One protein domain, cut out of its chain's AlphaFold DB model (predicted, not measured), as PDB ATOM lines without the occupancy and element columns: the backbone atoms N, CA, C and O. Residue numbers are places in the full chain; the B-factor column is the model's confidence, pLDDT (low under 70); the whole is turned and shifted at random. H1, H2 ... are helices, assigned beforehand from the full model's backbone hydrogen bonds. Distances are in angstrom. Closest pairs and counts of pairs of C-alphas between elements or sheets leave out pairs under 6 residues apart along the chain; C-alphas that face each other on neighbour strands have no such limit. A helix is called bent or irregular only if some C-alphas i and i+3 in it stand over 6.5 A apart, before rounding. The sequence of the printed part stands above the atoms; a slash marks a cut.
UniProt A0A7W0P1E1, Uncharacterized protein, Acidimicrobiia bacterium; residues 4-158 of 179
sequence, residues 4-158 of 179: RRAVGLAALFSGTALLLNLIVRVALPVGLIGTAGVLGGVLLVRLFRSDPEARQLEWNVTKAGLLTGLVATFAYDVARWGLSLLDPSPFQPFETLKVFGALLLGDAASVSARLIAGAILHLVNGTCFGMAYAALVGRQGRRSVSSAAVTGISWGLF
ATOM      1  N   ARG A   4       8.625  31.289 -45.015       73.50
ATOM      2  CA  ARG A   4       7.601  31.569 -44.000       73.50
ATOM      3  C   ARG A   4       6.329  32.232 -44.553       73.50
ATOM      4  O   ARG A   4       5.232  31.833 -44.180       73.50
ATOM      5  N   ARG A   5       6.445  33.241 -45.426       77.81
ATOM      6  CA  ARG A   5       5.273  33.885 -46.050       77.81
ATOM      7  C   ARG A   5       4.574  32.937 -47.025       77.81
ATOM      8  O   ARG A   5       3.354  32.971 -47.094       77.81
ATOM      9  N   ALA A   6       5.320  32.074 -47.720       75.75
ATOM     10  CA  ALA A   6       4.748  31.052 -48.599       75.75
ATOM     11  C   ALA A   6       3.892  30.046 -47.832       75.75
ATOM     12  O   ALA A   6       2.762  29.802 -48.234       75.75
ATOM     13  N   VAL A   7       4.372  29.553 -46.685       73.62
ATOM     14  CA  VAL A   7       3.580  28.690 -45.791       73.62
ATOM     15  C   VAL A   7       2.311  29.405 -45.325       73.62
ATOM     16  O   VAL A   7       1.232  28.825 -45.361       73.62
ATOM     17  N   GLY A   8       2.428  30.674 -44.918       77.69
ATOM     18  CA  GLY A   8       1.278  31.448 -44.458       77.69
ATOM     19  C   GLY A   8       0.218  31.669 -45.540       77.69
ATOM     20  O   GLY A   8      -0.962  31.482 -45.271       77.69
ATOM     21  N   LEU A   9       0.625  32.018 -46.764       79.44
ATOM     22  CA  LEU A   9      -0.303  32.186 -47.888       79.44
ATOM     23  C   LEU A   9      -0.893  30.853 -48.361       79.44
ATOM     24  O   LEU A   9      -2.080  30.791 -48.654       79.44
ATOM     25  N   ALA A  10      -0.095  29.784 -48.389       75.81
ATOM     26  CA  ALA A  10      -0.574  28.449 -48.731       75.81
ATOM     27  C   ALA A  10      -1.637  27.957 -47.738       75.81
ATOM     28  O   ALA A  10      -2.627  27.357 -48.140       75.81
ATOM     29  N   ALA A  11      -1.476  28.264 -46.448       76.69
ATOM     30  CA  ALA A  11      -2.456  27.906 -45.430       76.69
ATOM     31  C   ALA A  11      -3.790  28.666 -45.598       76.69
ATOM     32  O   ALA A  11      -4.849  28.119 -45.325       76.69
ATOM     33  N   LEU A  12      -3.791  29.889 -46.141       80.25
ATOM     34  CA  LEU A  12      -5.041  30.603 -46.458       80.25
ATOM     35  C   LEU A  12      -5.841  29.960 -47.604       80.25
ATOM     36  O   LEU A  12      -7.017  30.280 -47.803       80.25
ATOM     37  N   PHE A  13      -5.226  29.056 -48.369       72.94
ATOM     38  CA  PHE A  13      -5.848  28.452 -49.540       72.94
ATOM     39  C   PHE A  13      -7.017  27.525 -49.168       72.94
ATOM     40  O   PHE A  13      -7.971  27.443 -49.934       72.94
ATOM     41  N   SER A  14      -7.031  26.927 -47.967       71.81
ATOM     42  CA  SER A  14      -8.157  26.097 -47.506       71.81
ATOM     43  C   SER A  14      -9.438  26.923 -47.297       71.81
ATOM     44  O   SER A  14     -10.517  26.548 -47.756       71.81
ATOM     45  N   GLY A  15      -9.308  28.107 -46.686       70.44
ATOM     46  CA  GLY A  15     -10.403  29.069 -46.550       70.44
ATOM     47  C   GLY A  15     -10.821  29.661 -47.896       70.44
ATOM     48  O   GLY A  15     -12.008  29.818 -48.168       70.44
ATOM     49  N   THR A  16      -9.854  29.916 -48.782       70.06
ATOM     50  CA  THR A  16     -10.121  30.401 -50.146       70.06
ATOM     51  C   THR A  16     -10.886  29.364 -50.972       70.06
ATOM     52  O   THR A  16     -11.837  29.716 -51.661       70.06
ATOM     53  N   ALA A  17     -10.535  28.081 -50.868       67.81
ATOM     54  CA  ALA A  17     -11.245  26.985 -51.524       67.81
ATOM     55  C   ALA A  17     -12.709  26.891 -51.064       67.81
ATOM     56  O   ALA A  17     -13.600  26.698 -51.892       67.81
ATOM     57  N   LEU A  18     -12.966  27.092 -49.766       68.69
ATOM     58  CA  LEU A  18     -14.325  27.151 -49.228       68.69
ATOM     59  C   LEU A  18     -15.109  28.351 -49.787       68.69
ATOM     60  O   LEU A  18     -16.248  28.188 -50.217       68.69
ATOM     61  N   LEU A  19     -14.494  29.538 -49.848       73.12
ATOM     62  CA  LEU A  19     -15.118  30.731 -50.434       73.12
ATOM     63  C   LEU A  19     -15.403  30.565 -51.933       73.12
ATOM     64  O   LEU A  19     -16.472  30.947 -52.400       73.12
ATOM     65  N   LEU A  20     -14.482  29.965 -52.689       69.44
ATOM     66  CA  LEU A  20     -14.666  29.692 -54.117       69.44
ATOM     67  C   LEU A  20     -15.775  28.669 -54.369       69.44
ATOM     68  O   LEU A  20     -16.529  28.820 -55.328       69.44
ATOM     69  N   ASN A  21     -15.918  27.662 -53.509       73.56
ATOM     70  CA  ASN A  21     -17.061  26.758 -53.571       73.56
ATOM     71  C   ASN A  21     -18.378  27.495 -53.280       73.56
ATOM     72  O   ASN A  21     -19.347  27.301 -54.007       73.56
ATOM     73  N   LEU A  22     -18.398  28.390 -52.290       74.31
ATOM     74  CA  LEU A  22     -19.601  29.148 -51.938       74.31
ATOM     75  C   LEU A  22     -20.023  30.137 -53.043       74.31
ATOM     76  O   LEU A  22     -21.208  30.253 -53.345       74.31
ATOM     77  N   ILE A  23     -19.062  30.845 -53.647       80.31
ATOM     78  CA  ILE A  23     -19.314  31.938 -54.601       80.31
ATOM     79  C   ILE A  23     -19.401  31.425 -56.043       80.31
ATOM     80  O   ILE A  23     -20.303  31.797 -56.787       80.31
ATOM     81  N   VAL A  24     -18.452  30.578 -56.447       74.50
ATOM     82  CA  VAL A  24     -18.242  30.163 -57.848       74.50
ATOM     83  C   VAL A  24     -18.711  28.719 -58.083       74.50
ATOM     84  O   VAL A  24     -18.636  28.217 -59.200       74.50
ATOM     85  N   ARG A  25     -19.215  28.030 -57.046       75.31
ATOM     86  CA  ARG A  25     -19.686  26.629 -57.096       75.31
ATOM     87  C   ARG A  25     -18.644  25.632 -57.615       75.31
ATOM     88  O   ARG A  25     -18.993  24.545 -58.072       75.31
ATOM     89  N   VAL A  26     -17.355  25.965 -57.508       72.19
ATOM     90  CA  VAL A  26     -16.263  25.022 -57.793       72.19
ATOM     91  C   VAL A  26     -16.339  23.874 -56.795       72.19
ATOM     92  O   VAL A  26     -16.513  24.113 -55.603       72.19
ATOM     93  N   ALA A  27     -16.190  22.633 -57.253       74.50
ATOM     94  CA  ALA A  27     -16.238  21.465 -56.379       74.50
ATOM     95  C   ALA A  27     -15.196  21.574 -55.247       74.50
ATOM     96  O   ALA A  27     -13.992  21.670 -55.498       74.50
ATOM     97  N   LEU A  28     -15.661  21.533 -53.994       71.94
ATOM     98  CA  LEU A  28     -14.826  21.662 -52.794       71.94
ATOM     99  C   LEU A  28     -13.625  20.687 -52.773       71.94
ATOM    100  O   LEU A  28     -12.525  21.123 -52.419       71.94
ATOM    101  N   PRO A  29     -13.763  19.414 -53.212       76.19
ATOM    102  CA  PRO A  29     -12.630  18.490 -53.279       76.19
ATOM    103  C   PRO A  29     -11.487  18.979 -54.178       76.19
ATOM    104  O   PRO A  29     -10.323  18.801 -53.835       76.19
ATOM    105  N   VAL A  30     -11.794  19.659 -55.289       69.62
ATOM    106  CA  VAL A  30     -10.779  20.207 -56.208       69.62
ATOM    107  C   VAL A  30      -9.986  21.318 -55.522       69.62
ATOM    108  O   VAL A  30      -8.756  21.343 -55.590       69.62
ATOM    109  N   GLY A  31     -10.675  22.204 -54.797       68.94
ATOM    110  CA  GLY A  31     -10.029  23.254 -54.012       68.94
ATOM    111  C   GLY A  31      -9.134  22.698 -52.897       68.94
ATOM    112  O   GLY A  31      -8.037  23.211 -52.661       68.94
ATOM    113  N   LEU A  32      -9.547  21.604 -52.252       70.94
ATOM    114  CA  LEU A  32      -8.751  20.933 -51.219       70.94
ATOM    115  C   LEU A  32      -7.539  20.193 -51.779       70.94
ATOM    116  O   LEU A  32      -6.465  20.289 -51.191       70.94
ATOM    117  N   ILE A  33      -7.667  19.522 -52.926       76.12
ATOM    118  CA  ILE A  33      -6.525  18.913 -53.624       76.12
ATOM    119  C   ILE A  33      -5.513  19.995 -54.012       76.12
ATOM    120  O   ILE A  33      -4.319  19.832 -53.765       76.12
ATOM    121  N   GLY A  34      -5.981  21.135 -54.532       69.69
ATOM    122  CA  GLY A  34      -5.130  22.296 -54.793       69.69
ATOM    123  C   GLY A  34      -4.425  22.796 -53.527       69.69
ATOM    124  O   GLY A  34      -3.210  22.980 -53.532       69.69
ATOM    125  N   THR A  35      -5.159  22.928 -52.416       69.00
ATOM    126  CA  THR A  35      -4.602  23.313 -51.104       69.00
ATOM    127  C   THR A  35      -3.494  22.356 -50.663       69.00
ATOM    128  O   THR A  35      -2.392  22.786 -50.322       69.00
ATOM    129  N   ALA A  36      -3.780  21.052 -50.675       73.94
ATOM    130  CA  ALA A  36      -2.854  20.009 -50.253       73.94
ATOM    131  C   ALA A  36      -1.618  19.957 -51.157       73.94
ATOM    132  O   ALA A  36      -0.502  19.841 -50.656       73.94
ATOM    133  N   GLY A  37      -1.798  20.119 -52.471       77.19
ATOM    134  CA  GLY A  37      -0.709  20.198 -53.440       77.19
ATOM    135  C   GLY A  37       0.202  21.402 -53.201       77.19
ATOM    136  O   GLY A  37       1.423  21.254 -53.189       77.19
ATOM    137  N   VAL A  38      -0.364  22.582 -52.930       72.69
ATOM    138  CA  VAL A  38       0.419  23.792 -52.628       72.69
ATOM    139  C   VAL A  38       1.154  23.653 -51.292       72.69
ATOM    140  O   VAL A  38       2.353  23.920 -51.230       72.69
ATOM    141  N   LEU A  39       0.482  23.196 -50.228       74.50
ATOM    142  CA  LEU A  39       1.122  22.961 -48.927       74.50
ATOM    143  C   LEU A  39       2.227  21.901 -49.025       74.50
ATOM    144  O   LEU A  39       3.330  22.122 -48.523       74.50
ATOM    145  N   GLY A  40       1.961  20.791 -49.715       78.81
ATOM    146  CA  GLY A  40       2.928  19.728 -49.979       78.81
ATOM    147  C   GLY A  40       4.128  20.230 -50.781       78.81
ATOM    148  O   GLY A  40       5.266  19.999 -50.383       78.81
ATOM    149  N   GLY A  41       3.896  21.004 -51.842       78.56
ATOM    150  CA  GLY A  41       4.952  21.634 -52.633       78.56
ATOM    151  C   GLY A  41       5.817  22.589 -51.808       78.56
ATOM    152  O   GLY A  41       7.044  22.532 -51.883       78.56
ATOM    153  N   VAL A  42       5.210  23.420 -50.955       75.00
ATOM    154  CA  VAL A  42       5.948  24.317 -50.051       75.00
ATOM    155  C   VAL A  42       6.780  23.526 -49.035       75.00
ATOM    156  O   VAL A  42       7.933  23.882 -48.789       75.00
ATOM    157  N   LEU A  43       6.235  22.445 -48.465       75.88
ATOM    158  CA  LEU A  43       6.963  21.563 -47.548       75.88
ATOM    159  C   LEU A  43       8.125  20.841 -48.243       75.88
ATOM    160  O   LEU A  43       9.219  20.784 -47.686       75.88
ATOM    161  N   LEU A  44       7.930  20.356 -49.469       80.44
ATOM    162  CA  LEU A  44       8.986  19.725 -50.261       80.44
ATOM    163  C   LEU A  44      10.108  20.718 -50.564       80.44
ATOM    164  O   LEU A  44      11.261  20.464 -50.228       80.44
ATOM    165  N   VAL A  45       9.780  21.898 -51.098       76.19
ATOM    166  CA  VAL A  45      10.769  22.958 -51.361       76.19
ATOM    167  C   VAL A  45      11.562  23.303 -50.095       76.19
ATOM    168  O   VAL A  45      12.764  23.552 -50.162       76.19
ATOM    169  N   ARG A  46      10.914  23.269 -48.930       72.56
ATOM    170  CA  ARG A  46      11.525  23.530 -47.625       72.56
ATOM    171  C   ARG A  46      12.504  22.445 -47.184       72.56
ATOM    172  O   ARG A  46      13.569  22.791 -46.664       72.56
ATOM    173  N   LEU A  47      12.179  21.175 -47.421       73.25
ATOM    174  CA  LEU A  47      13.079  20.046 -47.165       73.25
ATOM    175  C   LEU A  47      14.353  20.134 -48.016       73.25
ATOM    176  O   LEU A  47      15.432  19.841 -47.511       73.25
ATOM    177  N   PHE A  48      14.244  20.614 -49.259       77.56
ATOM    178  CA  PHE A  48      15.373  20.670 -50.193       77.56
ATOM    179  C   PHE A  48      16.213  21.957 -50.141       77.56
ATOM    180  O   PHE A  48      17.318  21.964 -50.672       77.56
ATOM    181  N   ARG A  49      15.725  23.054 -49.539       71.19
ATOM    182  CA  ARG A  49      16.400  24.371 -49.615       71.19
ATOM    183  C   ARG A  49      16.996  24.924 -48.321       71.19
ATOM    184  O   ARG A  49      17.708  25.921 -48.391       71.19
ATOM    185  N   SER A  50      16.681  24.371 -47.153       60.88
ATOM    186  CA  SER A  50      16.869  25.131 -45.905       60.88
ATOM    187  C   SER A  50      18.142  24.757 -45.148       60.88
ATOM    188  O   SER A  50      18.332  23.586 -44.828       60.88
ATOM    189  N   ASP A  51      18.934  25.762 -44.778       79.19
ATOM    190  CA  ASP A  51      19.904  25.738 -43.674       79.19
ATOM    191  C   ASP A  51      19.257  25.133 -42.398       79.19
ATOM    192  O   ASP A  51      18.103  25.479 -42.089       79.19
ATOM    193  N   PRO A  52      19.921  24.201 -41.680       78.56
ATOM    194  CA  PRO A  52      19.401  23.594 -40.454       78.56
ATOM    195  C   PRO A  52      18.853  24.589 -39.419       78.56
ATOM    196  O   PRO A  52      17.789  24.332 -38.845       78.56
ATOM    197  N   GLU A  53      19.508  25.737 -39.208       78.25
ATOM    198  CA  GLU A  53      19.060  26.725 -38.213       78.25
ATOM    199  C   GLU A  53      17.765  27.428 -38.639       78.25
ATOM    200  O   GLU A  53      16.801  27.534 -37.867       78.25
ATOM    201  N   ALA A  54      17.693  27.843 -39.907       75.00
ATOM    202  CA  ALA A  54      16.491  28.442 -40.480       75.00
ATOM    203  C   ALA A  54      15.304  27.465 -40.430       75.00
ATOM    204  O   ALA A  54      14.180  27.851 -40.089       75.00
ATOM    205  N   ARG A  55      15.557  26.176 -40.688       75.94
ATOM    206  CA  ARG A  55      14.543  25.114 -40.640       75.94
ATOM    207  C   ARG A  55      13.925  24.978 -39.249       75.94
ATOM    208  O   ARG A  55      12.699  24.872 -39.141       75.94
ATOM    209  N   GLN A  56      14.746  25.029 -38.198       81.25
ATOM    210  CA  GLN A  56      14.291  24.892 -36.814       81.25
ATOM    211  C   GLN A  56      13.420  26.076 -36.374       81.25
ATOM    212  O   GLN A  56      12.347  25.879 -35.793       81.25
ATOM    213  N   LEU A  57      13.826  27.310 -36.696       78.88
ATOM    214  CA  LEU A  57      13.033  28.502 -36.379       78.88
ATOM    215  C   LEU A  57      11.654  28.444 -37.046       78.88
ATOM    216  O   LEU A  57      10.626  28.717 -36.421       78.88
ATOM    217  N   GLU A  58      11.615  28.073 -38.320       78.06
ATOM    218  CA  GLU A  58      10.363  27.968 -39.053       78.06
ATOM    219  C   GLU A  58       9.499  26.790 -38.566       78.06
ATOM    220  O   GLU A  58       8.266  26.856 -38.624       78.06
ATOM    221  N   TRP A  59      10.107  25.696 -38.097       82.19
ATOM    222  CA  TRP A  59       9.393  24.559 -37.512       82.19
ATOM    223  C   TRP A  59       8.684  24.961 -36.224       82.19
ATOM    224  O   TRP A  59       7.498  24.680 -36.060       82.19
ATOM    225  N   ASN A  60       9.364  25.726 -35.371       85.12
ATOM    226  CA  ASN A  60       8.771  26.289 -34.163       85.12
ATOM    227  C   ASN A  60       7.586  27.211 -34.489       85.12
ATOM    228  O   ASN A  60       6.554  27.142 -33.826       85.12
ATOM    229  N   VAL A  61       7.686  28.030 -35.545       83.56
ATOM    230  CA  VAL A  61       6.564  28.871 -36.006       83.56
ATOM    231  C   VAL A  61       5.398  28.025 -36.521       83.56
ATOM    232  O   VAL A  61       4.250  28.326 -36.203       83.56
ATOM    233  N   THR A  62       5.685  26.968 -37.283       83.62
ATOM    234  CA  THR A  62       4.669  26.049 -37.826       83.62
ATOM    235  C   THR A  62       3.921  25.346 -36.691       83.62
ATOM    236  O   THR A  62       2.695  25.396 -36.643       83.62
ATOM    237  N   LYS A  63       4.655  24.777 -35.726       87.06
ATOM    238  CA  LYS A  63       4.102  24.141 -34.523       87.06
ATOM    239  C   LYS A  63       3.266  25.102 -33.686       87.06
ATOM    240  O   LYS A  63       2.145  24.769 -33.317       87.06
ATOM    241  N   ALA A  64       3.790  26.298 -33.413       86.94
ATOM    242  CA  ALA A  64       3.066  27.311 -32.653       86.94
ATOM    243  C   ALA A  64       1.761  27.712 -33.351       86.94
ATOM    244  O   ALA A  64       0.730  27.834 -32.696       86.94
ATOM    245  N   GLY A  65       1.795  27.879 -34.678       87.56
ATOM    246  CA  GLY A  65       0.615  28.176 -35.484       87.56
ATOM    247  C   GLY A  65      -0.417  27.053 -35.471       87.56
ATOM    248  O   GLY A  65      -1.596  27.329 -35.284       87.56
ATOM    249  N   LEU A  66       0.023  25.798 -35.584       88.50
ATOM    250  CA  LEU A  66      -0.855  24.632 -35.500       88.50
ATOM    251  C   LEU A  66      -1.546  24.550 -34.131       88.50
ATOM    252  O   LEU A  66      -2.769  24.473 -34.073       88.50
ATOM    253  N   LEU A  67      -0.785  24.652 -33.036       90.75
ATOM    254  CA  LEU A  67      -1.334  24.642 -31.675       90.75
ATOM    255  C   LEU A  67      -2.292  25.811 -31.435       90.75
ATOM    256  O   LEU A  67      -3.376  25.621 -30.891       90.75
ATOM    257  N   THR A  68      -1.924  27.010 -31.885       87.12
ATOM    258  CA  THR A  68      -2.783  28.195 -31.767       87.12
ATOM    259  C   THR A  68      -4.068  28.016 -32.570       87.12
ATOM    260  O   THR A  68      -5.133  28.377 -32.087       87.12
ATOM    261  N   GLY A  69      -3.990  27.429 -33.766       89.44
ATOM    262  CA  GLY A  69      -5.157  27.123 -34.588       89.44
ATOM    263  C   GLY A  69      -6.091  26.110 -33.929       89.44
ATOM    264  O   GLY A  69      -7.296  26.337 -33.904       89.44
ATOM    265  N   LEU A  70      -5.555  25.046 -33.319       92.06
ATOM    266  CA  LEU A  70      -6.351  24.081 -32.546       92.06
ATOM    267  C   LEU A  70      -7.077  24.759 -31.378       92.06
ATOM    268  O   LEU A  70      -8.293  24.630 -31.249       92.06
ATOM    269  N   VAL A  71      -6.343  25.525 -30.565       92.25
ATOM    270  CA  VAL A  71      -6.908  26.247 -29.414       92.25
ATOM    271  C   VAL A  71      -7.960  27.259 -29.864       92.25
ATOM    272  O   VAL A  71      -9.029  27.331 -29.269       92.25
ATOM    273  N   ALA A  72      -7.692  28.015 -30.931       88.06
ATOM    274  CA  ALA A  72      -8.632  28.991 -31.471       88.06
ATOM    275  C   ALA A  72      -9.899  28.330 -32.028       88.06
ATOM    276  O   ALA A  72     -10.988  28.851 -31.811       88.06
ATOM    277  N   THR A  73      -9.773  27.180 -32.696       91.62
ATOM    278  CA  THR A  73     -10.921  26.409 -33.209       91.62
ATOM    279  C   THR A  73     -11.801  25.940 -32.059       91.62
ATOM    280  O   THR A  73     -13.005  26.175 -32.067       91.62
ATOM    281  N   PHE A  74     -11.191  25.363 -31.023       93.69
ATOM    282  CA  PHE A  74     -11.918  24.930 -29.836       93.69
ATOM    283  C   PHE A  74     -12.589  26.105 -29.110       93.69
ATOM    284  O   PHE A  74     -13.767  26.035 -28.774       93.69
ATOM    285  N   ALA A  75     -11.869  27.214 -28.912       91.31
ATOM    286  CA  ALA A  75     -12.420  28.415 -28.287       91.31
ATOM    287  C   ALA A  75     -13.587  29.004 -29.097       91.31
ATOM    288  O   ALA A  75     -14.579  29.437 -28.513       91.31
ATOM    289  N   TYR A  76     -13.489  28.990 -30.428       90.56
ATOM    290  CA  TYR A  76     -14.567  29.398 -31.324       90.56
ATOM    291  C   TYR A  76     -15.800  28.502 -31.166       90.56
ATOM    292  O   TYR A  76     -16.904  29.023 -31.024       90.56
ATOM    293  N   ASP A  77     -15.624  27.180 -31.122       93.19
ATOM    294  CA  ASP A  77     -16.731  26.230 -30.959       93.19
ATOM    295  C   ASP A  77     -17.415  26.378 -29.592       93.19
ATOM    296  O   ASP A  77     -18.644  26.393 -29.520       93.19
ATOM    297  N   VAL A  78     -16.641  26.567 -28.517       94.12
ATOM    298  CA  VAL A  78     -17.172  26.845 -27.172       94.12
ATOM    299  C   VAL A  78     -17.949  28.159 -27.151       94.12
ATOM    300  O   VAL A  78     -19.060  28.199 -26.625       94.12
ATOM    301  N   ALA A  79     -17.404  29.227 -27.741       90.94
ATOM    302  CA  ALA A  79     -18.093  30.511 -27.824       90.94
ATOM    303  C   ALA A  79     -19.390  30.398 -28.635       90.94
ATOM    304  O   ALA A  79     -20.432  30.895 -28.213       90.94
ATOM    305  N   ARG A  80     -19.352  29.697 -29.771       89.19
ATOM    306  CA  ARG A  80     -20.514  29.461 -30.631       89.19
ATOM    307  C   ARG A  80     -21.603  28.668 -29.917       89.19
ATOM    308  O   ARG A  80     -22.776  29.018 -30.022       89.19
ATOM    309  N   TRP A  81     -21.223  27.627 -29.180       91.19
ATOM    310  CA  TRP A  81     -22.148  26.867 -28.348       91.19
ATOM    311  C   TRP A  81     -22.738  27.738 -27.235       91.19
ATOM    312  O   TRP A  81     -23.957  27.808 -27.110       91.19
ATOM    313  N   GLY A  82     -21.908  28.479 -26.498       91.94
ATOM    314  CA  GLY A  82     -22.371  29.392 -25.450       91.94
ATOM    315  C   GLY A  82     -23.362  30.439 -25.964       91.94
ATOM    316  O   GLY A  82     -24.395  30.657 -25.341       91.94
ATOM    317  N   LEU A  83     -23.103  31.028 -27.136       89.00
ATOM    318  CA  LEU A  83     -24.026  31.965 -27.785       89.00
ATOM    319  C   LEU A  83     -25.352  31.304 -28.179       89.00
ATOM    320  O   LEU A  83     -26.396  31.922 -28.015       89.00
ATOM    321  N   SER A  84     -25.332  30.048 -28.638       89.62
ATOM    322  CA  SER A  84     -26.568  29.326 -28.973       89.62
ATOM    323  C   SER A  84     -27.467  29.057 -27.764       89.62
ATOM    324  O   SER A  84     -28.673  28.957 -27.925       89.62
ATOM    325  N   LEU A  85     -26.906  28.988 -26.550       90.12
ATOM    326  CA  LEU A  85     -27.699  28.844 -25.322       90.12
ATOM    327  C   LEU A  85     -28.459  30.128 -24.955       90.12
ATOM    328  O   LEU A  85     -29.402  30.075 -24.171       90.12
ATOM    329  N   LEU A  86     -28.025  31.274 -25.487       91.50
ATOM    330  CA  LEU A  86     -28.646  32.580 -25.264       91.50
ATOM    331  C   LEU A  86     -29.619  32.965 -26.384       91.50
ATOM    332  O   LEU A  86     -30.363  33.934 -26.235       91.50
ATOM    333  N   ASP A  87     -29.602  32.238 -27.501       85.38
ATOM    334  CA  ASP A  87     -30.461  32.491 -28.649       85.38
ATOM    335  C   ASP A  87     -31.751  31.657 -28.531       85.38
ATOM    336  O   ASP A  87     -31.684  30.429 -28.528       85.38
ATOM    337  N   PRO A  88     -32.939  32.285 -28.435       85.56
ATOM    338  CA  PRO A  88     -34.211  31.565 -28.374       85.56
ATOM    339  C   PRO A  88     -34.614  30.923 -29.713       85.56
ATOM    340  O   PRO A  88     -35.627  30.223 -29.776       85.56
ATOM    341  N   SER A  89     -33.882  31.181 -30.799       85.19
ATOM    342  CA  SER A  89     -34.145  30.578 -32.101       85.19
ATOM    343  C   SER A  89     -33.789  29.078 -32.119       85.19
ATOM    344  O   SER A  89     -32.947  28.622 -31.347       85.19
ATOM    345  N   PRO A  90     -34.366  28.267 -33.031       80.12
ATOM    346  CA  PRO A  90     -34.003  26.853 -33.191       80.12
ATOM    347  C   PRO A  90     -32.619  26.661 -33.849       80.12
ATOM    348  O   PRO A  90     -32.380  25.673 -34.551       80.12
ATOM    349  N   PHE A  91     -31.707  27.618 -33.683       79.44
ATOM    350  CA  PHE A  91     -30.386  27.606 -34.283       79.44
ATOM    351  C   PHE A  91     -29.548  26.454 -33.732       79.44
ATOM    352  O   PHE A  91     -29.203  26.393 -32.554       79.44
ATOM    353  N   GLN A  92     -29.164  25.539 -34.619       85.06
ATOM    354  CA  GLN A  92     -28.226  24.476 -34.288       85.06
ATOM    355  C   GLN A  92     -26.797  24.944 -34.600       85.06
ATOM    356  O   GLN A  92     -26.415  25.015 -35.776       85.06
ATOM    357  N   PRO A  93     -25.958  25.226 -33.585       83.62
ATOM    358  CA  PRO A  93     -24.645  25.838 -33.787       83.62
ATOM    359  C   PRO A  93     -23.709  24.981 -34.635       83.62
ATOM    360  O   PRO A  93     -22.836  25.514 -35.302       83.62
ATOM    361  N   PHE A  94     -23.886  23.665 -34.678       89.12
ATOM    362  CA  PHE A  94     -22.983  22.778 -35.411       89.12
ATOM    363  C   PHE A  94     -23.542  22.292 -36.750       89.12
ATOM    364  O   PHE A  94     -22.909  21.461 -37.401       89.12
ATOM    365  N   GLU A  95     -24.667  22.839 -37.229       90.25
ATOM    366  CA  GLU A  95     -25.211  22.433 -38.534       90.25
ATOM    367  C   GLU A  95     -24.292  22.762 -39.708       90.25
ATOM    368  O   GLU A  95     -24.236  22.045 -40.706       90.25
ATOM    369  N   THR A  96     -23.468  23.797 -39.560       89.12
ATOM    370  CA  THR A  96     -22.451  24.128 -40.560       89.12
ATOM    371  C   THR A  96     -21.485  22.965 -40.817       89.12
ATOM    372  O   THR A  96     -21.028  22.810 -41.945       89.12
ATOM    373  N   LEU A  97     -21.221  22.097 -39.830       91.88
ATOM    374  CA  LEU A  97     -20.396  20.904 -40.046       91.88
ATOM    375  C   LEU A  97     -21.081  19.921 -41.003       91.88
ATOM    376  O   LEU A  97     -20.434  19.382 -41.897       91.88
ATOM    377  N   LYS A  98     -22.401  19.728 -40.898       91.06
ATOM    378  CA  LYS A  98     -23.139  18.872 -41.844       91.06
ATOM    379  C   LYS A  98     -23.125  19.461 -43.246       91.06
ATOM    380  O   LYS A  98     -22.930  18.716 -44.203       91.06
ATOM    381  N   VAL A  99     -23.264  20.783 -43.361       90.25
ATOM    382  CA  VAL A  99     -23.163  21.500 -44.641       90.25
ATOM    383  C   VAL A  99     -21.784  21.293 -45.269       90.25
ATOM    384  O   VAL A  99     -21.696  20.876 -46.418       90.25
ATOM    385  N   PHE A 100     -20.701  21.493 -44.517       88.25
ATOM    386  CA  PHE A 100     -19.340  21.232 -45.000       88.25
ATOM    387  C   PHE A 100     -19.148  19.783 -45.457       88.25
ATOM    388  O   PHE A 100     -18.565  19.536 -46.510       88.25
ATOM    389  N   GLY A 101     -19.682  18.826 -44.701       88.62
ATOM    390  CA  GLY A 101     -19.675  17.421 -45.085       88.62
ATOM    391  C   GLY A 101     -20.459  17.123 -46.355       88.62
ATOM    392  O   GLY A 101     -19.994  16.346 -47.183       88.62
ATOM    393  N   ALA A 102     -21.627  17.740 -46.530       89.94
ATOM    394  CA  ALA A 102     -22.433  17.608 -47.740       89.94
ATOM    395  C   ALA A 102     -21.701  18.173 -48.965       89.94
ATOM    396  O   ALA A 102     -21.693  17.546 -50.019       89.94
ATOM    397  N   LEU A 103     -21.001  19.301 -48.813       86.88
ATOM    398  CA  LEU A 103     -20.169  19.876 -49.878       86.88
ATOM    399  C   LEU A 103     -18.989  18.971 -50.274       86.88
ATOM    400  O   LEU A 103     -18.485  19.074 -51.392       86.88
ATOM    401  N   LEU A 104     -18.541  18.098 -49.365       85.50
ATOM    402  CA  LEU A 104     -17.453  17.148 -49.597       85.50
ATOM    403  C   LEU A 104     -17.916  15.811 -50.169       85.50
ATOM    404  O   LEU A 104     -17.303  15.298 -51.100       85.50
ATOM    405  N   LEU A 105     -18.949  15.227 -49.566       90.62
ATOM    406  CA  LEU A 105     -19.375  13.848 -49.806       90.62
ATOM    407  C   LEU A 105     -20.677  13.751 -50.614       90.62
ATOM    408  O   LEU A 105     -21.055  12.656 -51.024       90.62
ATOM    409  N   GLY A 106     -21.361  14.874 -50.836       88.06
ATOM    410  CA  GLY A 106     -22.697  14.938 -51.424       88.06
ATOM    411  C   GLY A 106     -23.821  14.688 -50.412       88.06
ATOM    412  O   GLY A 106     -23.613  14.165 -49.315       88.06
ATOM    413  N   ASP A 107     -25.048  15.041 -50.800       89.56
ATOM    414  CA  ASP A 107     -26.238  14.918 -49.941       89.56
ATOM    415  C   ASP A 107     -26.678  13.469 -49.694       89.56
ATOM    416  O   ASP A 107     -27.321  13.185 -48.683       89.56
ATOM    417  N   ALA A 108     -26.291  12.544 -50.578       92.94
ATOM    418  CA  ALA A 108     -26.577  11.115 -50.446       92.94
ATOM    419  C   ALA A 108     -25.765  10.430 -49.328       92.94
ATOM    420  O   ALA A 108     -26.084   9.311 -48.927       92.94
ATOM    421  N   ALA A 109     -24.714  11.078 -48.814       94.00
ATOM    422  CA  ALA A 109     -23.914  10.538 -47.725       94.00
ATOM    423  C   ALA A 109     -24.683  10.543 -46.392       94.00
ATOM    424  O   ALA A 109     -25.461  11.455 -46.080       94.00
ATOM    425  N   SER A 110     -24.411   9.537 -45.553       95.62
ATOM    426  CA  SER A 110     -25.024   9.441 -44.227       95.62
ATOM    427  C   SER A 110     -24.736  10.689 -43.384       95.62
ATOM    428  O   SER A 110     -23.708  11.355 -43.536       95.62
ATOM    429  N   VAL A 111     -25.651  11.016 -42.469       93.38
ATOM    430  CA  VAL A 111     -25.518  12.185 -41.582       93.38
ATOM    431  C   VAL A 111     -24.198  12.141 -40.805       93.38
ATOM    432  O   VAL A 111     -23.490  13.145 -40.743       93.38
ATOM    433  N   SER A 112     -23.824  10.972 -40.278       94.06
ATOM    434  CA  SER A 112     -22.569  10.782 -39.541       94.06
ATOM    435  C   SER A 112     -21.335  10.998 -40.418       94.06
ATOM    436  O   SER A 112     -20.393  11.656 -39.983       94.06
ATOM    437  N   ALA A 113     -21.339  10.504 -41.662       92.12
ATOM    438  CA  ALA A 113     -20.223  10.713 -42.584       92.12
ATOM    439  C   ALA A 113     -20.036  12.201 -42.910       92.12
ATOM    440  O   ALA A 113     -18.913  12.705 -42.880       92.12
ATOM    441  N   ARG A 114     -21.137  12.927 -43.144       93.69
ATOM    442  CA  ARG A 114     -21.103  14.379 -43.369       93.69
ATOM    443  C   ARG A 114     -20.598  15.131 -42.136       93.69
ATOM    444  O   ARG A 114     -19.725  15.980 -42.266       93.69
ATOM    445  N   LEU A 115     -21.069  14.783 -40.939       93.00
ATOM    446  CA  LEU A 115     -20.563  15.377 -39.696       93.00
ATOM    447  C   LEU A 115     -19.050  15.193 -39.541       93.00
ATOM    448  O   LEU A 115     -18.346  16.165 -39.278       93.00
ATOM    449  N   ILE A 116     -18.546  13.973 -39.745       93.19
ATOM    450  CA  ILE A 116     -17.114  13.668 -39.629       93.19
ATOM    451  C   ILE A 116     -16.312  14.447 -40.676       93.19
ATOM    452  O   ILE A 116     -15.338  15.113 -40.330       93.19
ATOM    453  N   ALA A 117     -16.728  14.416 -41.944       90.12
ATOM    454  CA  ALA A 117     -16.032  15.119 -43.019       90.12
ATOM    455  C   ALA A 117     -16.008  16.639 -42.801       90.12
ATOM    456  O   ALA A 117     -14.965  17.276 -42.958       90.12
ATOM    457  N   GLY A 118     -17.131  17.221 -42.379       91.31
ATOM    458  CA  GLY A 118     -17.205  18.639 -42.055       91.31
ATOM    459  C   GLY A 118     -16.389  19.030 -40.829       91.31
ATOM    460  O   GLY A 118     -15.748  20.078 -40.847       91.31
ATOM    461  N   ALA A 119     -16.350  18.188 -39.793       91.50
ATOM    462  CA  ALA A 119     -15.507  18.399 -38.617       91.50
ATOM    463  C   ALA A 119     -14.014  18.362 -38.973       91.50
ATOM    464  O   ALA A 119     -13.254  19.225 -38.533       91.50
ATOM    465  N   ILE A 120     -13.596  17.418 -39.825       90.62
ATOM    466  CA  ILE A 120     -12.225  17.361 -40.348       90.62
ATOM    467  C   ILE A 120     -11.905  18.644 -41.117       90.62
ATOM    468  O   ILE A 120     -10.869  19.259 -40.870       90.62
ATOM    469  N   LEU A 121     -12.796  19.087 -42.012       87.12
ATOM    470  CA  LEU A 121     -12.587  20.320 -42.771       87.12
ATOM    471  C   LEU A 121     -12.492  21.553 -41.865       87.12
ATOM    472  O   LEU A 121     -11.617  22.392 -42.069       87.12
ATOM    473  N   HIS A 122     -13.367  21.660 -40.864       90.81
ATOM    474  CA  HIS A 122     -13.357  22.742 -39.876       90.81
ATOM    475  C   HIS A 122     -12.031  22.792 -39.116       90.81
ATOM    476  O   HIS A 122     -11.395  23.844 -39.040       90.81
ATOM    477  N   LEU A 123     -11.549  21.636 -38.654       89.75
ATOM    478  CA  LEU A 123     -10.274  21.516 -37.952       89.75
ATOM    479  C   LEU A 123      -9.076  21.871 -38.846       89.75
ATOM    480  O   LEU A 123      -8.173  22.604 -38.432       89.75
ATOM    481  N   VAL A 124      -9.064  21.382 -40.089       86.69
ATOM    482  CA  VAL A 124      -8.026  21.715 -41.077       86.69
ATOM    483  C   VAL A 124      -8.031  23.214 -41.368       86.69
ATOM    484  O   VAL A 124      -6.973  23.839 -41.365       86.69
ATOM    485  N   ASN A 125      -9.204  23.823 -41.543       86.75
ATOM    486  CA  ASN A 125      -9.318  25.263 -41.747       86.75
ATOM    487  C   ASN A 125      -8.784  26.054 -40.553       86.75
ATOM    488  O   ASN A 125      -7.946  26.936 -40.733       86.75
ATOM    489  N   GLY A 126      -9.215  25.727 -39.337       88.19
ATOM    490  CA  GLY A 126      -8.778  26.434 -38.137       88.19
ATOM    491  C   GLY A 126      -7.269  26.328 -37.888       88.19
ATOM    492  O   GLY A 126      -6.605  27.327 -37.594       88.19
ATOM    493  N   THR A 127      -6.683  25.146 -38.099       88.62
ATOM    494  CA  THR A 127      -5.224  24.952 -38.010       88.62
ATOM    495  C   THR A 127      -4.463  25.714 -39.092       88.62
ATOM    496  O   THR A 127      -3.459  26.363 -38.787       88.62
ATOM    497  N   CYS A 128      -4.967  25.730 -40.326       86.56
ATOM    498  CA  CYS A 128      -4.392  26.518 -41.410       86.56
ATOM    499  C   CYS A 128      -4.458  28.030 -41.125       86.56
ATOM    500  O   CYS A 128      -3.460  28.734 -41.297       86.56
ATOM    501  N   PHE A 129      -5.571  28.535 -40.588       87.56
ATOM    502  CA  PHE A 129      -5.684  29.927 -40.142       87.56
ATOM    503  C   PHE A 129      -4.685  30.262 -39.026       87.56
ATOM    504  O   PHE A 129      -4.039  31.312 -39.079       87.56
ATOM    505  N   GLY A 130      -4.499  29.368 -38.050       88.00
ATOM    506  CA  GLY A 130      -3.495  29.526 -36.995       88.00
ATOM    507  C   GLY A 130      -2.061  29.557 -37.537       88.00
ATOM    508  O   GLY A 130      -1.252  30.402 -37.140       88.00
ATOM    509  N   MET A 131      -1.749  28.690 -38.505       86.75
ATOM    510  CA  MET A 131      -0.466  28.694 -39.215       86.75
ATOM    511  C   MET A 131      -0.245  29.986 -40.005       86.75
ATOM    512  O   MET A 131       0.833  30.580 -39.903       86.75
ATOM    513  N   ALA A 132      -1.257  30.463 -40.735       86.62
ATOM    514  CA  ALA A 132      -1.212  31.733 -41.453       86.62
ATOM    515  C   ALA A 132      -0.979  32.907 -40.496       86.62
ATOM    516  O   ALA A 132      -0.069  33.711 -40.714       86.62
ATOM    517  N   TYR A 133      -1.716  32.955 -39.385       85.94
ATOM    518  CA  TYR A 133      -1.548  33.969 -38.351       85.94
ATOM    519  C   TYR A 133      -0.121  33.974 -37.789       85.94
ATOM    520  O   TYR A 133       0.557  35.004 -37.812       85.94
ATOM    521  N   ALA A 134       0.393  32.823 -37.343       86.00
ATOM    522  CA  ALA A 134       1.739  32.719 -36.779       86.00
ATOM    523  C   ALA A 134       2.831  33.107 -37.793       86.00
ATOM    524  O   ALA A 134       3.822  33.768 -37.444       86.00
ATOM    525  N   ALA A 135       2.649  32.726 -39.058       84.19
ATOM    526  CA  ALA A 135       3.579  33.016 -40.136       84.19
ATOM    527  C   ALA A 135       3.579  34.499 -40.539       84.19
ATOM    528  O   ALA A 135       4.661  35.067 -40.703       84.19
ATOM    529  N   LEU A 136       2.408  35.126 -40.667       83.06
ATOM    530  CA  LEU A 136       2.254  36.454 -41.266       83.06
ATOM    531  C   LEU A 136       2.226  37.582 -40.229       83.06
ATOM    532  O   LEU A 136       2.828  38.629 -40.455       83.06
ATOM    533  N   VAL A 137       1.581  37.356 -39.083       80.06
ATOM    534  CA  VAL A 137       1.223  38.412 -38.114       80.06
ATOM    535  C   VAL A 137       1.762  38.133 -36.711       80.06
ATOM    536  O   VAL A 137       1.936  39.043 -35.903       80.06
ATOM    537  N   GLY A 138       2.119  36.881 -36.422       74.50
ATOM    538  CA  GLY A 138       2.510  36.422 -35.092       74.50
ATOM    539  C   GLY A 138       3.792  37.040 -34.528       74.50
ATOM    540  O   GLY A 138       4.193  36.660 -33.437       74.50
ATOM    541  N   ARG A 139       4.485  37.949 -35.232       77.44
ATOM    542  CA  ARG A 139       5.566  38.766 -34.637       77.44
ATOM    543  C   ARG A 139       5.010  39.978 -33.888       77.44
ATOM    544  O   ARG A 139       5.567  40.319 -32.850       77.44
ATOM    545  N   GLN A 140       3.931  40.596 -34.373       69.94
ATOM    546  CA  GLN A 140       3.306  41.752 -33.724       69.94
ATOM    547  C   GLN A 140       2.647  41.375 -32.390       69.94
ATOM    548  O   GLN A 140       2.805  42.107 -31.419       69.94
ATOM    549  N   GLY A 141       1.980  40.219 -32.323       66.44
ATOM    550  CA  GLY A 141       1.295  39.756 -31.110       66.44
ATOM    551  C   GLY A 141       2.209  39.193 -30.013       66.44
ATOM    552  O   GLY A 141       1.756  38.937 -28.908       66.44
ATOM    553  N   ARG A 142       3.511  38.993 -30.271       72.25
ATOM    554  CA  ARG A 142       4.443  38.368 -29.305       72.25
ATOM    555  C   ARG A 142       4.842  39.258 -28.127       72.25
ATOM    556  O   ARG A 142       5.528  38.782 -27.232       72.25
ATOM    557  N   ARG A 143       4.482  40.544 -28.148       77.56
ATOM    558  CA  ARG A 143       4.947  41.523 -27.153       77.56
ATOM    559  C   ARG A 143       4.195  41.420 -25.827       77.56
ATOM    560  O   ARG A 143       4.781  41.665 -24.783       77.56
ATOM    561  N   SER A 144       2.911  41.073 -25.872       80.44
ATOM    562  CA  SER A 144       2.053  40.868 -24.699       80.44
ATOM    563  C   SER A 144       0.798  40.074 -25.068       80.44
ATOM    564  O   SER A 144       0.385  40.073 -26.230       80.44
ATOM    565  N   VAL A 145       0.141  39.461 -24.078       79.25
ATOM    566  CA  VAL A 145      -1.135  38.743 -24.266       79.25
ATOM    567  C   VAL A 145      -2.203  39.656 -24.876       79.25
ATOM    568  O   VAL A 145      -2.863  39.271 -25.837       79.25
ATOM    569  N   SER A 146      -2.315  40.901 -24.404       82.12
ATOM    570  CA  SER A 146      -3.253  41.884 -24.957       82.12
ATOM    571  C   SER A 146      -2.940  42.214 -26.417       82.12
ATOM    572  O   SER A 146      -3.851  42.299 -27.236       82.12
ATOM    573  N   SER A 147      -1.656  42.347 -26.776       80.31
ATOM    574  CA  SER A 147      -1.268  42.574 -28.172       80.31
ATOM    575  C   SER A 147      -1.618  41.380 -29.055       80.31
ATOM    576  O   SER A 147      -2.121  41.594 -30.152       80.31
ATOM    577  N   ALA A 148      -1.432  40.150 -28.558       78.56
ATOM    578  CA  ALA A 148      -1.813  38.925 -29.253       78.56
ATOM    579  C   ALA A 148      -3.326  38.844 -29.468       78.56
ATOM    580  O   ALA A 148      -3.760  38.492 -30.563       78.56
ATOM    581  N   ALA A 149      -4.113  39.202 -28.450       78.69
ATOM    582  CA  ALA A 149      -5.566  39.235 -28.531       78.69
ATOM    583  C   ALA A 149      -6.036  40.266 -29.565       78.69
ATOM    584  O   ALA A 149      -6.789  39.920 -30.468       78.69
ATOM    585  N   VAL A 150      -5.529  41.503 -29.509       83.75
ATOM    586  CA  VAL A 150      -5.893  42.560 -30.468       83.75
ATOM    587  C   VAL A 150      -5.496  42.180 -31.891       83.75
ATOM    588  O   VAL A 150      -6.301  42.336 -32.808       83.75
ATOM    589  N   THR A 151      -4.284  41.660 -32.105       82.69
ATOM    590  CA  THR A 151      -3.862  41.230 -33.446       82.69
ATOM    591  C   THR A 151      -4.646  40.020 -33.931       82.69
ATOM    592  O   THR A 151      -4.931  39.948 -35.121       82.69
ATOM    593  N   GLY A 152      -5.013  39.096 -33.041       79.81
ATOM    594  CA  GLY A 152      -5.837  37.930 -33.357       79.81
ATOM    595  C   GLY A 152      -7.266  38.313 -33.739       79.81
ATOM    596  O   GLY A 152      -7.753  37.873 -34.774       79.81
ATOM    597  N   ILE A 153      -7.904  39.195 -32.965       82.44
ATOM    598  CA  ILE A 153      -9.238  39.736 -33.268       82.44
ATOM    599  C   ILE A 153      -9.199  40.520 -34.578       82.44
ATOM    600  O   ILE A 153     -10.017  40.280 -35.459       82.44
ATOM    601  N   SER A 154      -8.212  41.408 -34.745       82.75
ATOM    602  CA  SER A 154      -8.051  42.170 -35.989       82.75
ATOM    603  C   SER A 154      -7.882  41.232 -37.182       82.75
ATOM    604  O   SER A 154      -8.534  41.412 -38.198       82.75
ATOM    605  N   TRP A 155      -7.066  40.184 -37.042       81.19
ATOM    606  CA  TRP A 155      -6.881  39.165 -38.071       81.19
ATOM    607  C   TRP A 155      -8.179  38.422 -38.406       81.19
ATOM    608  O   TRP A 155      -8.516  38.304 -39.580       81.19
ATOM    609  N   GLY A 156      -8.926  37.970 -37.394       74.50
ATOM    610  CA  GLY A 156     -10.203  37.276 -37.587       74.50
ATOM    611  C   GLY A 156     -11.291  38.155 -38.210       74.50
ATOM    612  O   GLY A 156     -12.134  37.653 -38.944       74.50
ATOM    613  N   LEU A 157     -11.244  39.466 -37.963       78.75
ATOM    614  CA  LEU A 157     -12.160  40.455 -38.536       78.75
ATOM    615  C   LEU A 157     -11.649  41.078 -39.846       78.75
ATOM    616  O   LEU A 157     -12.281  41.993 -40.365       78.75
ATOM    617  N   PHE A 158     -10.506  40.621 -40.372       76.94
ATOM    618  CA  PHE A 158      -9.840  41.209 -41.544       76.94
ATOM    619  C   PHE A 158      -9.510  42.711 -41.398       76.94
ATOM    620  O   PHE A 158      -9.421  43.450 -42.377       76.94
TER     621      PHE A 158
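This is residues 4 to 158 of the 179 residues of an uncharacterized protein of Acidimicrobiia bacterium (UniProt A0A7W0P1E1). The slanting helix H5 runs through the middle, crossing between the helical hairpin of H1 and H2, which meets it through H1, and the long helix H3. H4 crosses H5 near its first residues, while after the last residues of H5 the short H6 and then H7 make a small head, in which H7 folds back toward H5 so that Trp 155 comes near Tyr 133, and residues 86 to 91 stick out from the link between H3 and H4. The printed part has 155 residues, with seven named helices, H1 to H7 in order, and no named strand: its class is all helix. It is compact, with a radius of gyration of the C-alphas of 17.1 A and spans of 52 by 37 by 25 A.

H1, residues 4 to 24, and H2, residues 28 to 49, touch as a helical hairpin, at a shallow tilt of 9 degrees; their closest C-alphas, of Ala 17 and Gly 31, are 4.6 A apart. H1 has a kink of 37 degrees near residue 18. The hub is H5, residues 111 to 136, which touches H1 with its residues 124 to 136 alone, opposite ways at a steep tilt of 40 degrees; the closest C-alphas, of Gly 8 and Ala 132, are 3.9 A apart. H3, residues 52 to 84, touches H5 with its residues 61 to 73 alone, opposite ways at a steep tilt of 50 degrees; the closest C-alphas, of Gly 69 and Gly 130, are 3.8 A apart. H4, residues 95 to 105, touches H5 about perpendicular, at 82 degrees; the closest C-alphas, of Gly 101 and Arg 114, are 3.8 A apart. H2 and H4 only just touch, only at their ends, with 3 pairs of C-alphas within 8 A, the closest those of Leu 28 and Leu 104, 6.1 A apart. H6, residues 140 to 143, touches H7, residues 145 to 156, the closest C-alphas being those of Gly 141 and Ala 148, 3.7 A apart. H5 and H7 are close but not clearly touching, Tyr 133 and Trp 155 having the closest C-alphas, 7.5 A apart. H2 and H5 are apart. Every O i to N i+4 pair is within hydrogen-bond range in H2, H3, H4, H5 and H7, against 14 of 17 in H1; H6 is too short for such a pair.

H1 begins at C-alpha 4, (7.601, 31.569, -44.000), and is 29.4 A long; H2 measures 31.5 A. H3, the longest, runs 47.7 A to C-alpha 84 at (-26.568, 29.326, -28.973). H4 measures 15.3 A and H5 36.9 A. H6 is irregular, but only just, with C-alphas 140 and 143 6.8 A apart. H7 measures 16.2 A and ends at C-alpha 156, (-10.203, 37.276, -37.587).

The C-alphas farthest apart, of Asp 51 and Pro 88, are 56.5 A apart. The printed part has no cut and no long link. The mean pLDDT of the printed part is 82.3; under 70 are residues 17 to 18, 20, 30 to 31, 34 to 35, 50 and 140 to 141.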